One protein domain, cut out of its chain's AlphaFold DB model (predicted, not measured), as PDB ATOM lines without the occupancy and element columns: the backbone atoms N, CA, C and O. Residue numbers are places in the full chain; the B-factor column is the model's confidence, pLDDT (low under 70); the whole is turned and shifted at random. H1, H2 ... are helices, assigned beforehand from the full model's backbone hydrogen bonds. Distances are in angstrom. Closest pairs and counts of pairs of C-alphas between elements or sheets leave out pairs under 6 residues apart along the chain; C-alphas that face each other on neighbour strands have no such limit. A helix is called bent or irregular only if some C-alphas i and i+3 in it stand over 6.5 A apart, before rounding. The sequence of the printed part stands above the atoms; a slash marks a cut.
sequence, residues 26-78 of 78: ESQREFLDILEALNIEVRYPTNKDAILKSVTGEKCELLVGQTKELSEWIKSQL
ATOM      1  N   GLU A  26     -40.039 -24.183 -50.707       92.62
ATOM      2  CA  GLU A  26     -40.614 -23.918 -49.384       92.62
ATOM      3  C   GLU A  26     -40.936 -25.209 -48.618       92.62
ATOM      4  O   GLU A  26     -40.462 -25.377 -47.497       92.62
ATOM      5  N   SER A  27     -41.603 -26.177 -49.255       91.69
ATOM      6  CA  SER A  27     -41.973 -27.441 -48.604       91.69
ATOM      7  C   SER A  27     -40.763 -28.282 -48.188       91.69
ATOM      8  O   SER A  27     -40.779 -28.925 -47.144       91.69
ATOM      9  N   GLN A  28     -39.674 -28.254 -48.958       93.06
ATOM     10  CA  GLN A  28     -38.421 -28.916 -48.599       93.06
ATOM     11  C   GLN A  28     -37.732 -28.239 -47.409       93.06
ATOM     12  O   GLN A  28     -37.090 -28.927 -46.617       93.06
ATOM     13  N   ARG A  29     -37.845 -26.911 -47.267       93.25
ATOM     14  CA  ARG A  29     -37.308 -26.183 -46.104       93.25
ATOM     15  C   ARG A  29     -38.121 -26.478 -44.852       93.25
ATOM     16  O   ARG A  29     -37.532 -26.854 -43.847       93.25
ATOM     17  N   GLU A  30     -39.447 -26.415 -44.943       91.38
ATOM     18  CA  GLU A  30     -40.336 -26.811 -43.844       91.38
ATOM     19  C   GLU A  30     -40.073 -28.258 -43.412       91.38
ATOM     20  O   GLU A  30     -40.011 -28.572 -42.224       91.38
ATOM     21  N   PHE A  31     -39.843 -29.150 -44.377       93.00
ATOM     22  CA  PHE A  31     -39.523 -30.539 -44.084       93.00
ATOM     23  C   PHE A  31     -38.168 -30.711 -43.379       93.00
ATOM     24  O   PHE A  31     -38.050 -31.547 -42.481       93.00
ATOM     25  N   LEU A  32     -37.154 -29.903 -43.715       91.12
ATOM     26  CA  LEU A  32     -35.893 -29.882 -42.965       91.12
ATOM     27  C   LEU A  32     -36.101 -29.466 -41.505       91.12
ATOM     28  O   LEU A  32     -35.526 -30.100 -40.620       91.12
ATOM     29  N   ASP A  33     -36.944 -28.467 -41.250       87.81
ATOM     30  CA  ASP A  33     -37.248 -28.013 -39.889       87.81
ATOM     31  C   ASP A  33     -37.967 -29.109 -39.080       87.81
ATOM     32  O   ASP A  33     -37.634 -29.352 -37.917       87.81
ATOM     33  N   ILE A  34     -38.885 -29.853 -39.713       88.06
ATOM     34  CA  ILE A  34     -39.542 -31.027 -39.110       88.06
ATOM     35  C   ILE A  34     -38.509 -32.103 -38.742       88.06
ATOM     36  O   ILE A  34     -38.535 -32.635 -37.629       88.06
ATOM     37  N   LEU A  35     -37.583 -32.426 -39.649       88.50
ATOM     38  CA  LEU A  35     -36.535 -33.419 -39.395       88.50
ATOM     39  C   LEU A  35     -35.581 -32.986 -38.270       88.50
ATOM     40  O   LEU A  35     -35.176 -33.815 -37.449       88.50
ATOM     41  N   GLU A  36     -35.234 -31.700 -38.198       86.62
ATOM     42  CA  GLU A  36     -34.423 -31.157 -37.107       86.62
ATOM     43  C   GLU A  36     -35.130 -31.259 -35.755       86.62
ATOM     44  O   GLU A  36     -34.519 -31.718 -34.784       86.62
ATOM     45  N   ALA A  37     -36.412 -30.884 -35.697       83.44
ATOM     46  CA  ALA A  37     -37.220 -30.963 -34.485       83.44
ATOM     47  C   ALA A  37     -37.312 -32.405 -33.971       83.44
ATOM     48  O   ALA A  37     -36.985 -32.664 -32.812       83.44
ATOM     49  N   LEU A  38     -37.622 -33.367 -34.849       81.94
ATOM     50  CA  LEU A  38     -37.669 -34.790 -34.493       81.94
ATOM     51  C   LEU A  38     -36.336 -35.285 -33.920       81.94
ATOM     52  O   LEU A  38     -36.305 -36.038 -32.949       81.94
ATOM     53  N   ASN A  39     -35.217 -34.831 -34.478       78.25
ATOM     54  CA  ASN A  39     -33.903 -35.219 -33.988       78.25
ATOM     55  C   ASN A  39     -33.543 -34.569 -32.636       78.25
ATOM     56  O   ASN A  39     -32.811 -35.165 -31.848       78.25
ATOM     57  N   ILE A  40     -34.020 -33.353 -32.344       69.19
ATOM     58  CA  ILE A  40     -33.812 -32.687 -31.046       69.19
ATOM     59  C   ILE A  40     -34.697 -33.315 -29.971       69.19
ATOM     60  O   ILE A  40     -34.212 -33.650 -28.892       69.19
ATOM     61  N   GLU A  41     -35.980 -33.485 -30.259       64.62
ATOM     62  CA  GLU A  41     -36.972 -33.886 -29.269       64.62
ATOM     63  C   GLU A  41     -36.813 -35.355 -28.841       64.62
ATOM     64  O   GLU A  41     -36.992 -35.668 -27.666       64.62
ATOM     65  N   VAL A  42     -36.363 -36.246 -29.735       62.38
ATOM     66  CA  VAL A  42     -36.060 -37.651 -29.390       62.38
ATOM     67  C   VAL A  42     -34.878 -37.773 -28.415       62.38
ATOM     68  O   VAL A  42     -34.757 -38.781 -27.715       62.38
ATOM     69  N   ARG A  43     -34.023 -36.744 -28.301       65.00
ATOM     70  CA  ARG A  43     -32.903 -36.729 -27.343       65.00
ATOM     71  C   ARG A  43     -33.326 -36.421 -25.907       65.00
ATOM     72  O   ARG A  43     -32.538 -36.678 -24.999       65.00
ATOM     73  N   TYR A  44     -34.540 -35.913 -25.680       69.19
ATOM     74  CA  TYR A  44     -35.032 -35.577 -24.344       69.19
ATOM     75  C   TYR A  44     -36.173 -36.518 -23.921       69.19
ATOM     76  O   TYR A  44     -37.243 -36.496 -24.533       69.19
ATOM     77  N   PRO A  45     -35.995 -37.317 -22.848       62.03
ATOM     78  CA  PRO A  45     -36.998 -38.279 -22.383       62.03
ATOM     79  C   PRO A  45     -38.383 -37.662 -22.144       62.03
ATOM     80  O   PRO A  45     -39.390 -38.295 -22.431       62.03
ATOM     81  N   THR A  46     -38.429 -36.411 -21.683       66.06
ATOM     82  CA  THR A  46     -39.656 -35.670 -21.358       66.06
ATOM     83  C   THR A  46     -40.519 -35.332 -22.578       66.06
ATOM     84  O   THR A  46     -41.734 -35.228 -22.444       66.06
ATOM     85  N   ASN A  47     -39.922 -35.205 -23.769       62.06
ATOM     86  CA  ASN A  47     -40.649 -34.911 -25.014       62.06
ATOM     87  C   ASN A  47     -41.005 -36.183 -25.791       62.06
ATOM     88  O   ASN A  47     -41.880 -36.168 -26.655       62.06
ATOM     89  N   LYS A  48     -40.366 -37.308 -25.449       64.75
ATOM     90  CA  LYS A  48     -40.521 -38.592 -26.132       64.75
ATOM     91  C   LYS A  48     -41.972 -39.082 -26.149       64.75
ATOM     92  O   LYS A  48     -42.427 -39.562 -27.182       64.75
ATOM     93  N   ASP A  49     -42.710 -38.918 -25.052       67.19
ATOM     94  CA  ASP A  49     -44.106 -39.369 -24.957       67.19
ATOM     95  C   ASP A  49     -45.069 -38.524 -25.803       67.19
ATOM     96  O   ASP A  49     -46.032 -39.051 -26.362       67.19
ATOM     97  N   ALA A  50     -44.814 -37.218 -25.929       69.56
ATOM     98  CA  ALA A  50     -45.608 -36.330 -26.776       69.56
ATOM     99  C   ALA A  50     -45.352 -36.615 -28.263       69.56
ATOM    100  O   ALA A  50     -46.300 -36.729 -29.044       69.56
ATOM    101  N   ILE A  51     -44.083 -36.829 -28.631       67.81
ATOM    102  CA  ILE A  51     -43.697 -37.250 -29.979       67.81
ATOM    103  C   ILE A  51     -44.356 -38.583 -30.307       67.81
ATOM    104  O   ILE A  51     -45.075 -38.641 -31.296       67.81
ATOM    105  N   LEU A  52     -44.180 -39.616 -29.473       70.31
ATOM    106  CA  LEU A  52     -44.720 -40.966 -29.695       70.31
ATOM    107  C   LEU A  52     -46.238 -40.971 -29.902       70.31
ATOM    108  O   LEU A  52     -46.733 -41.725 -30.730       70.31
ATOM    109  N   LYS A  53     -46.975 -40.100 -29.205       71.69
ATOM    110  CA  LYS A  53     -48.421 -39.921 -29.424       71.69
ATOM    111  C   LYS A  53     -48.752 -39.241 -30.754       71.69
ATOM    112  O   LYS A  53     -49.837 -39.445 -31.285       71.69
ATOM    113  N   SER A  54     -47.840 -38.423 -31.276       71.12
ATOM    114  CA  SER A  54     -48.001 -37.681 -32.528       71.12
ATOM    115  C   SER A  54     -47.476 -38.416 -33.767       71.12
ATOM    116  O   SER A  54     -47.823 -38.010 -34.878       71.12
ATOM    117  N   VAL A  55     -46.626 -39.444 -33.614       71.69
ATOM    118  CA  VAL A  55     -46.105 -40.263 -34.723       71.69
ATOM    119  C   VAL A  55     -46.945 -41.526 -34.871       71.69
ATOM    120  O   VAL A  55     -46.697 -42.551 -34.243       71.69
ATOM    121  N   THR A  56     -47.980 -41.434 -35.701       84.25
ATOM    122  CA  THR A  56     -48.752 -42.592 -36.158       84.25
ATOM    123  C   THR A  56     -47.983 -43.347 -37.246       84.25
ATOM    124  O   THR A  56     -47.064 -42.796 -37.856       84.25
ATOM    125  N   GLY A  57     -48.367 -44.597 -37.527       85.50
ATOM    126  CA  GLY A  57     -47.778 -45.377 -38.627       85.50
ATOM    127  C   GLY A  57     -47.846 -44.641 -39.969       85.50
ATOM    128  O   GLY A  57     -46.833 -44.514 -40.649       85.50
ATOM    129  N   GLU A  58     -48.995 -44.037 -40.276       88.50
ATOM    130  CA  GLU A  58     -49.194 -43.204 -41.472       88.50
ATOM    131  C   GLU A  58     -48.227 -42.014 -41.524       88.50
ATOM    132  O   GLU A  58     -47.639 -41.722 -42.564       88.50
ATOM    133  N   LYS A  59     -48.006 -41.339 -40.388       85.25
ATOM    134  CA  LYS A  59     -47.056 -40.224 -40.314       85.25
ATOM    135  C   LYS A  59     -45.622 -40.709 -40.520       85.25
ATOM    136  O   LYS A  59     -44.855 -40.035 -41.198       85.25
ATOM    137  N   CYS A  60     -45.253 -41.869 -39.976       88.50
ATOM    138  CA  CYS A  60     -43.942 -42.474 -40.222       88.50
ATOM    139  C   CYS A  60     -43.737 -42.794 -41.708       88.50
ATOM    140  O   CYS A  60     -42.693 -42.450 -42.259       88.50
ATOM    141  N   GLU A  61     -44.721 -43.412 -42.363       91.94
ATOM    142  CA  GLU A  61     -44.660 -43.720 -43.796       91.94
ATOM    143  C   GLU A  61     -44.516 -42.450 -44.638       91.94
ATOM    144  O   GLU A  61     -43.649 -42.388 -45.514       91.94
ATOM    145  N   LEU A  62     -45.283 -41.404 -44.312       90.81
ATOM    146  CA  LEU A  62     -45.175 -40.098 -44.958       90.81
ATOM    147  C   LEU A  62     -43.774 -39.492 -44.792       90.81
ATOM    148  O   LEU A  62     -43.158 -39.098 -45.780       90.81
ATOM    149  N   LEU A  63     -43.245 -39.453 -43.562       91.38
ATOM    150  CA  LEU A  63     -41.917 -38.897 -43.272       91.38
ATOM    151  C   LEU A  63     -40.809 -39.660 -44.011       91.38
ATOM    152  O   LEU A  63     -39.874 -39.050 -44.531       91.38
ATOM    153  N   VAL A  64     -40.905 -40.990 -44.085       92.75
ATOM    154  CA  VAL A  64     -39.959 -41.822 -44.841       92.75
ATOM    155  C   VAL A  64     -40.055 -41.528 -46.340       92.75
ATOM    156  O   VAL A  64     -39.019 -41.369 -46.989       92.75
ATOM    157  N   GLY A  65     -41.269 -41.400 -46.883       94.75
ATOM    158  CA  GLY A  65     -41.504 -41.015 -48.277       94.75
ATOM    159  C   GLY A  65     -40.884 -39.660 -48.617       94.75
ATOM    160  O   GLY A  65     -40.047 -39.573 -49.513       94.75
ATOM    161  N   GLN A  66     -41.192 -38.629 -47.830       93.38
ATOM    162  CA  GLN A  66     -40.644 -37.279 -48.006       93.38
ATOM    163  C   GLN A  66     -39.115 -37.245 -47.852       93.38
ATOM    164  O   GLN A  66     -38.420 -36.552 -48.596       93.38
ATOM    165  N   THR A  67     -38.559 -38.044 -46.934       94.50
ATOM    166  CA  THR A  67     -37.101 -38.194 -46.783       94.50
ATOM    167  C   THR A  67     -36.470 -38.786 -48.041       94.50
ATOM    168  O   THR A  67     -35.406 -38.333 -48.473       94.50
ATOM    169  N   LYS A  68     -37.115 -39.789 -48.646       95.88
ATOM    170  CA  LYS A  68     -36.648 -40.402 -49.890       95.88
ATOM    171  C   LYS A  68     -36.681 -39.399 -51.043       95.88
ATOM    172  O   LYS A  68     -35.661 -39.241 -51.709       95.88
ATOM    173  N   GLU A  69     -37.790 -38.687 -51.219       95.31
ATOM    174  CA  GLU A  69     -37.936 -37.656 -52.256       95.31
ATOM    175  C   GLU A  69     -36.884 -36.551 -52.114       95.31
ATOM    176  O   GLU A  69     -36.218 -36.195 -53.086       95.31
ATOM    177  N   LEU A  70     -36.669 -36.044 -50.893       93.38
ATOM    178  CA  LEU A  70     -35.641 -35.038 -50.638       93.38
ATOM    179  C   LEU A  70     -34.236 -35.582 -50.938       93.38
ATOM    180  O   LEU A  70     -33.424 -34.882 -51.539       93.38
ATOM    181  N   SER A  71     -33.940 -36.829 -50.565       93.12
ATOM    182  CA  SER A  71     -32.650 -37.475 -50.845       93.12
ATOM    183  C   SER A  71     -32.393 -37.636 -52.346       93.12
ATOM    184  O   SER A  71     -31.299 -37.339 -52.827       93.12
ATOM    185  N   GLU A  72     -33.398 -38.078 -53.101       96.00
ATOM    186  CA  GLU A  72     -33.330 -38.202 -54.559       96.00
ATOM    187  C   GLU A  72     -33.159 -36.838 -55.226       96.00
ATOM    188  O   GLU A  72     -32.292 -36.676 -56.088       96.00
ATOM    189  N   TRP A  73     -33.901 -35.829 -54.762       95.00
ATOM    190  CA  TRP A  73     -33.734 -34.460 -55.222       95.00
ATOM    191  C   TRP A  73     -32.313 -33.955 -54.964       95.00
ATOM    192  O   TRP A  73     -31.672 -33.503 -55.907       95.00
ATOM    193  N   ILE A  74     -31.764 -34.097 -53.750       91.50
ATOM    194  CA  ILE A  74     -30.388 -33.667 -53.441       91.50
ATOM    195  C   ILE A  74     -29.385 -34.336 -54.390       91.50
ATOM    196  O   ILE A  74     -28.505 -33.657 -54.916       91.50
ATOM    197  N   LYS A  75     -29.531 -35.642 -54.651       91.69
ATOM    198  CA  LYS A  75     -28.659 -36.379 -55.580       91.69
ATOM    199  C   LYS A  75     -28.738 -35.857 -57.013       91.69
ATOM    200  O   LYS A  75     -27.724 -35.864 -57.694       91.69
ATOM    201  N   SER A  76     -29.903 -35.384 -57.458       92.00
ATOM    202  CA  SER A  76     -30.064 -34.768 -58.786       92.00
ATOM    203  C   SER A  76     -29.382 -33.400 -58.930       92.00
ATOM    204  O   SER A  76     -29.278 -32.890 -60.042       92.00
ATOM    205  N   GLN A  77     -28.959 -32.781 -57.822       86.81
ATOM    206  CA  GLN A  77     -28.278 -31.483 -57.812       86.81
ATOM    207  C   GLN A  77     -26.742 -31.605 -57.784       86.81
ATOM    208  O   GLN A  77     -26.069 -30.578 -57.649       86.81
ATOM    209  N   LEU A  78     -26.208 -32.834 -57.832       81.31
ATOM    210  CA  LEU A  78     -24.779 -33.172 -57.833       81.31
ATOM    211  C   LEU A  78     -24.292 -33.475 -59.252       81.31
ATOM    212  O   LEU A  78     -23.149 -33.067 -59.550       81.31
TER     213      LEU A  78
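AT A GLANCE: This is residues 26 to 78 of the 78 residues of the protein "HEPN domain-containing protein" of Corynebacteriales bacterium (UniProt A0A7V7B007). Three helices make the sides of a loose, open triangle: the long H3 is one side, H1 is another, and the short H2 joins them at the end away from the place where H1 and H3 come near each other. The start of H1 comes near H3 at Gln 28 and Leu 70, and the corner at residues 56 to 62 stands free. The printed part has 53 residues with three named helices, in the order H1, H2, H3 along the chain, and no named strand; the class is all helix. The whole is loose, with a radius of gyration of the C-alphas of 12.7 A, and its outline is elongated, with spans of 39 by 21 by 17 A.

IN THESE COORDINATES: Begin with H3, the longest helix, residues 57 to 76. Find C-alpha 57, of Gly 57, at (-47.778, -45.377, -38.627); from there the helix runs 28.9 A to C-alpha 76, of Ser 76, at (-30.064, -34.768, -58.786). Go back next to the first printed residue, Glu 26, with its C-alpha at (-40.614, -23.918, -49.384). Here H1 begins, residues 26 to 41, and its first and last C-alphas are 22.7 A apart. Look then at residues 45 to 54 for H2, ten residues from Pro 45 to Ser 54, with 15.0 A from first to last C-alpha. H2 is irregular, but only just: C-alphas 46 and 49 are 6.8 A apart, and its line is a rough one.

HOW THE PARTS SIT: Start again at H3, which touches no helix but is near H1. H1 and H3 are close but not clearly touching, with 2 pairs of C-alphas within 8 A. To see their closest place, compare the C-alphas of Gln 28 and Leu 70, which are 7.0 A apart. The two helices run opposite ways at a steep tilt of 58 degrees, and their centres are 11.9 A apart. Now move along H1 to its residues 38 to 41, the part of it that alone touches H2. The closest C-alphas of H1 and H2 are those of Glu 41 and Asn 47, 5.7 A apart, and 4 pairs of C-alphas are within 8 A. H1 and H2 are a helical hairpin, running opposite ways at a steep tilt of 45 degrees, with 16.3 A from centre to centre. H2 and H3 are apart, although they follow each other in the chain. On the backbone, every O i to N i+4 pair is within hydrogen-bond range in H1 and H3, while in H2 4 of 6 such pairs are.

THE WHOLE: To measure the full length, look from Thr 46 in H2 to Leu 78: these two C-alphas are the farthest apart, at 39.5 A. Leu 78 is the chain's last residue, while the printed part begins at residue 26 of a chain of 78; the C-alphas of Glu 26 and Leu 78 are 20.2 A apart. The printed part has no cut. The link from H1 to H2, with 3 residues between them, is tight, and so is the link from H2 to H3, with 2 residues between them. Residues 56 to 62, of which 57 to 62 belong to H3, stand free. Read the B-factor column for the model's confidence: the mean pLDDT of the printed part is 83.2, with 92 in H3, 86 in H1 and 67 in H2. It is under 70 at 12 residues, 40 to 51, of which 40 to 41 belong to H1 and 45 to 51 to H2.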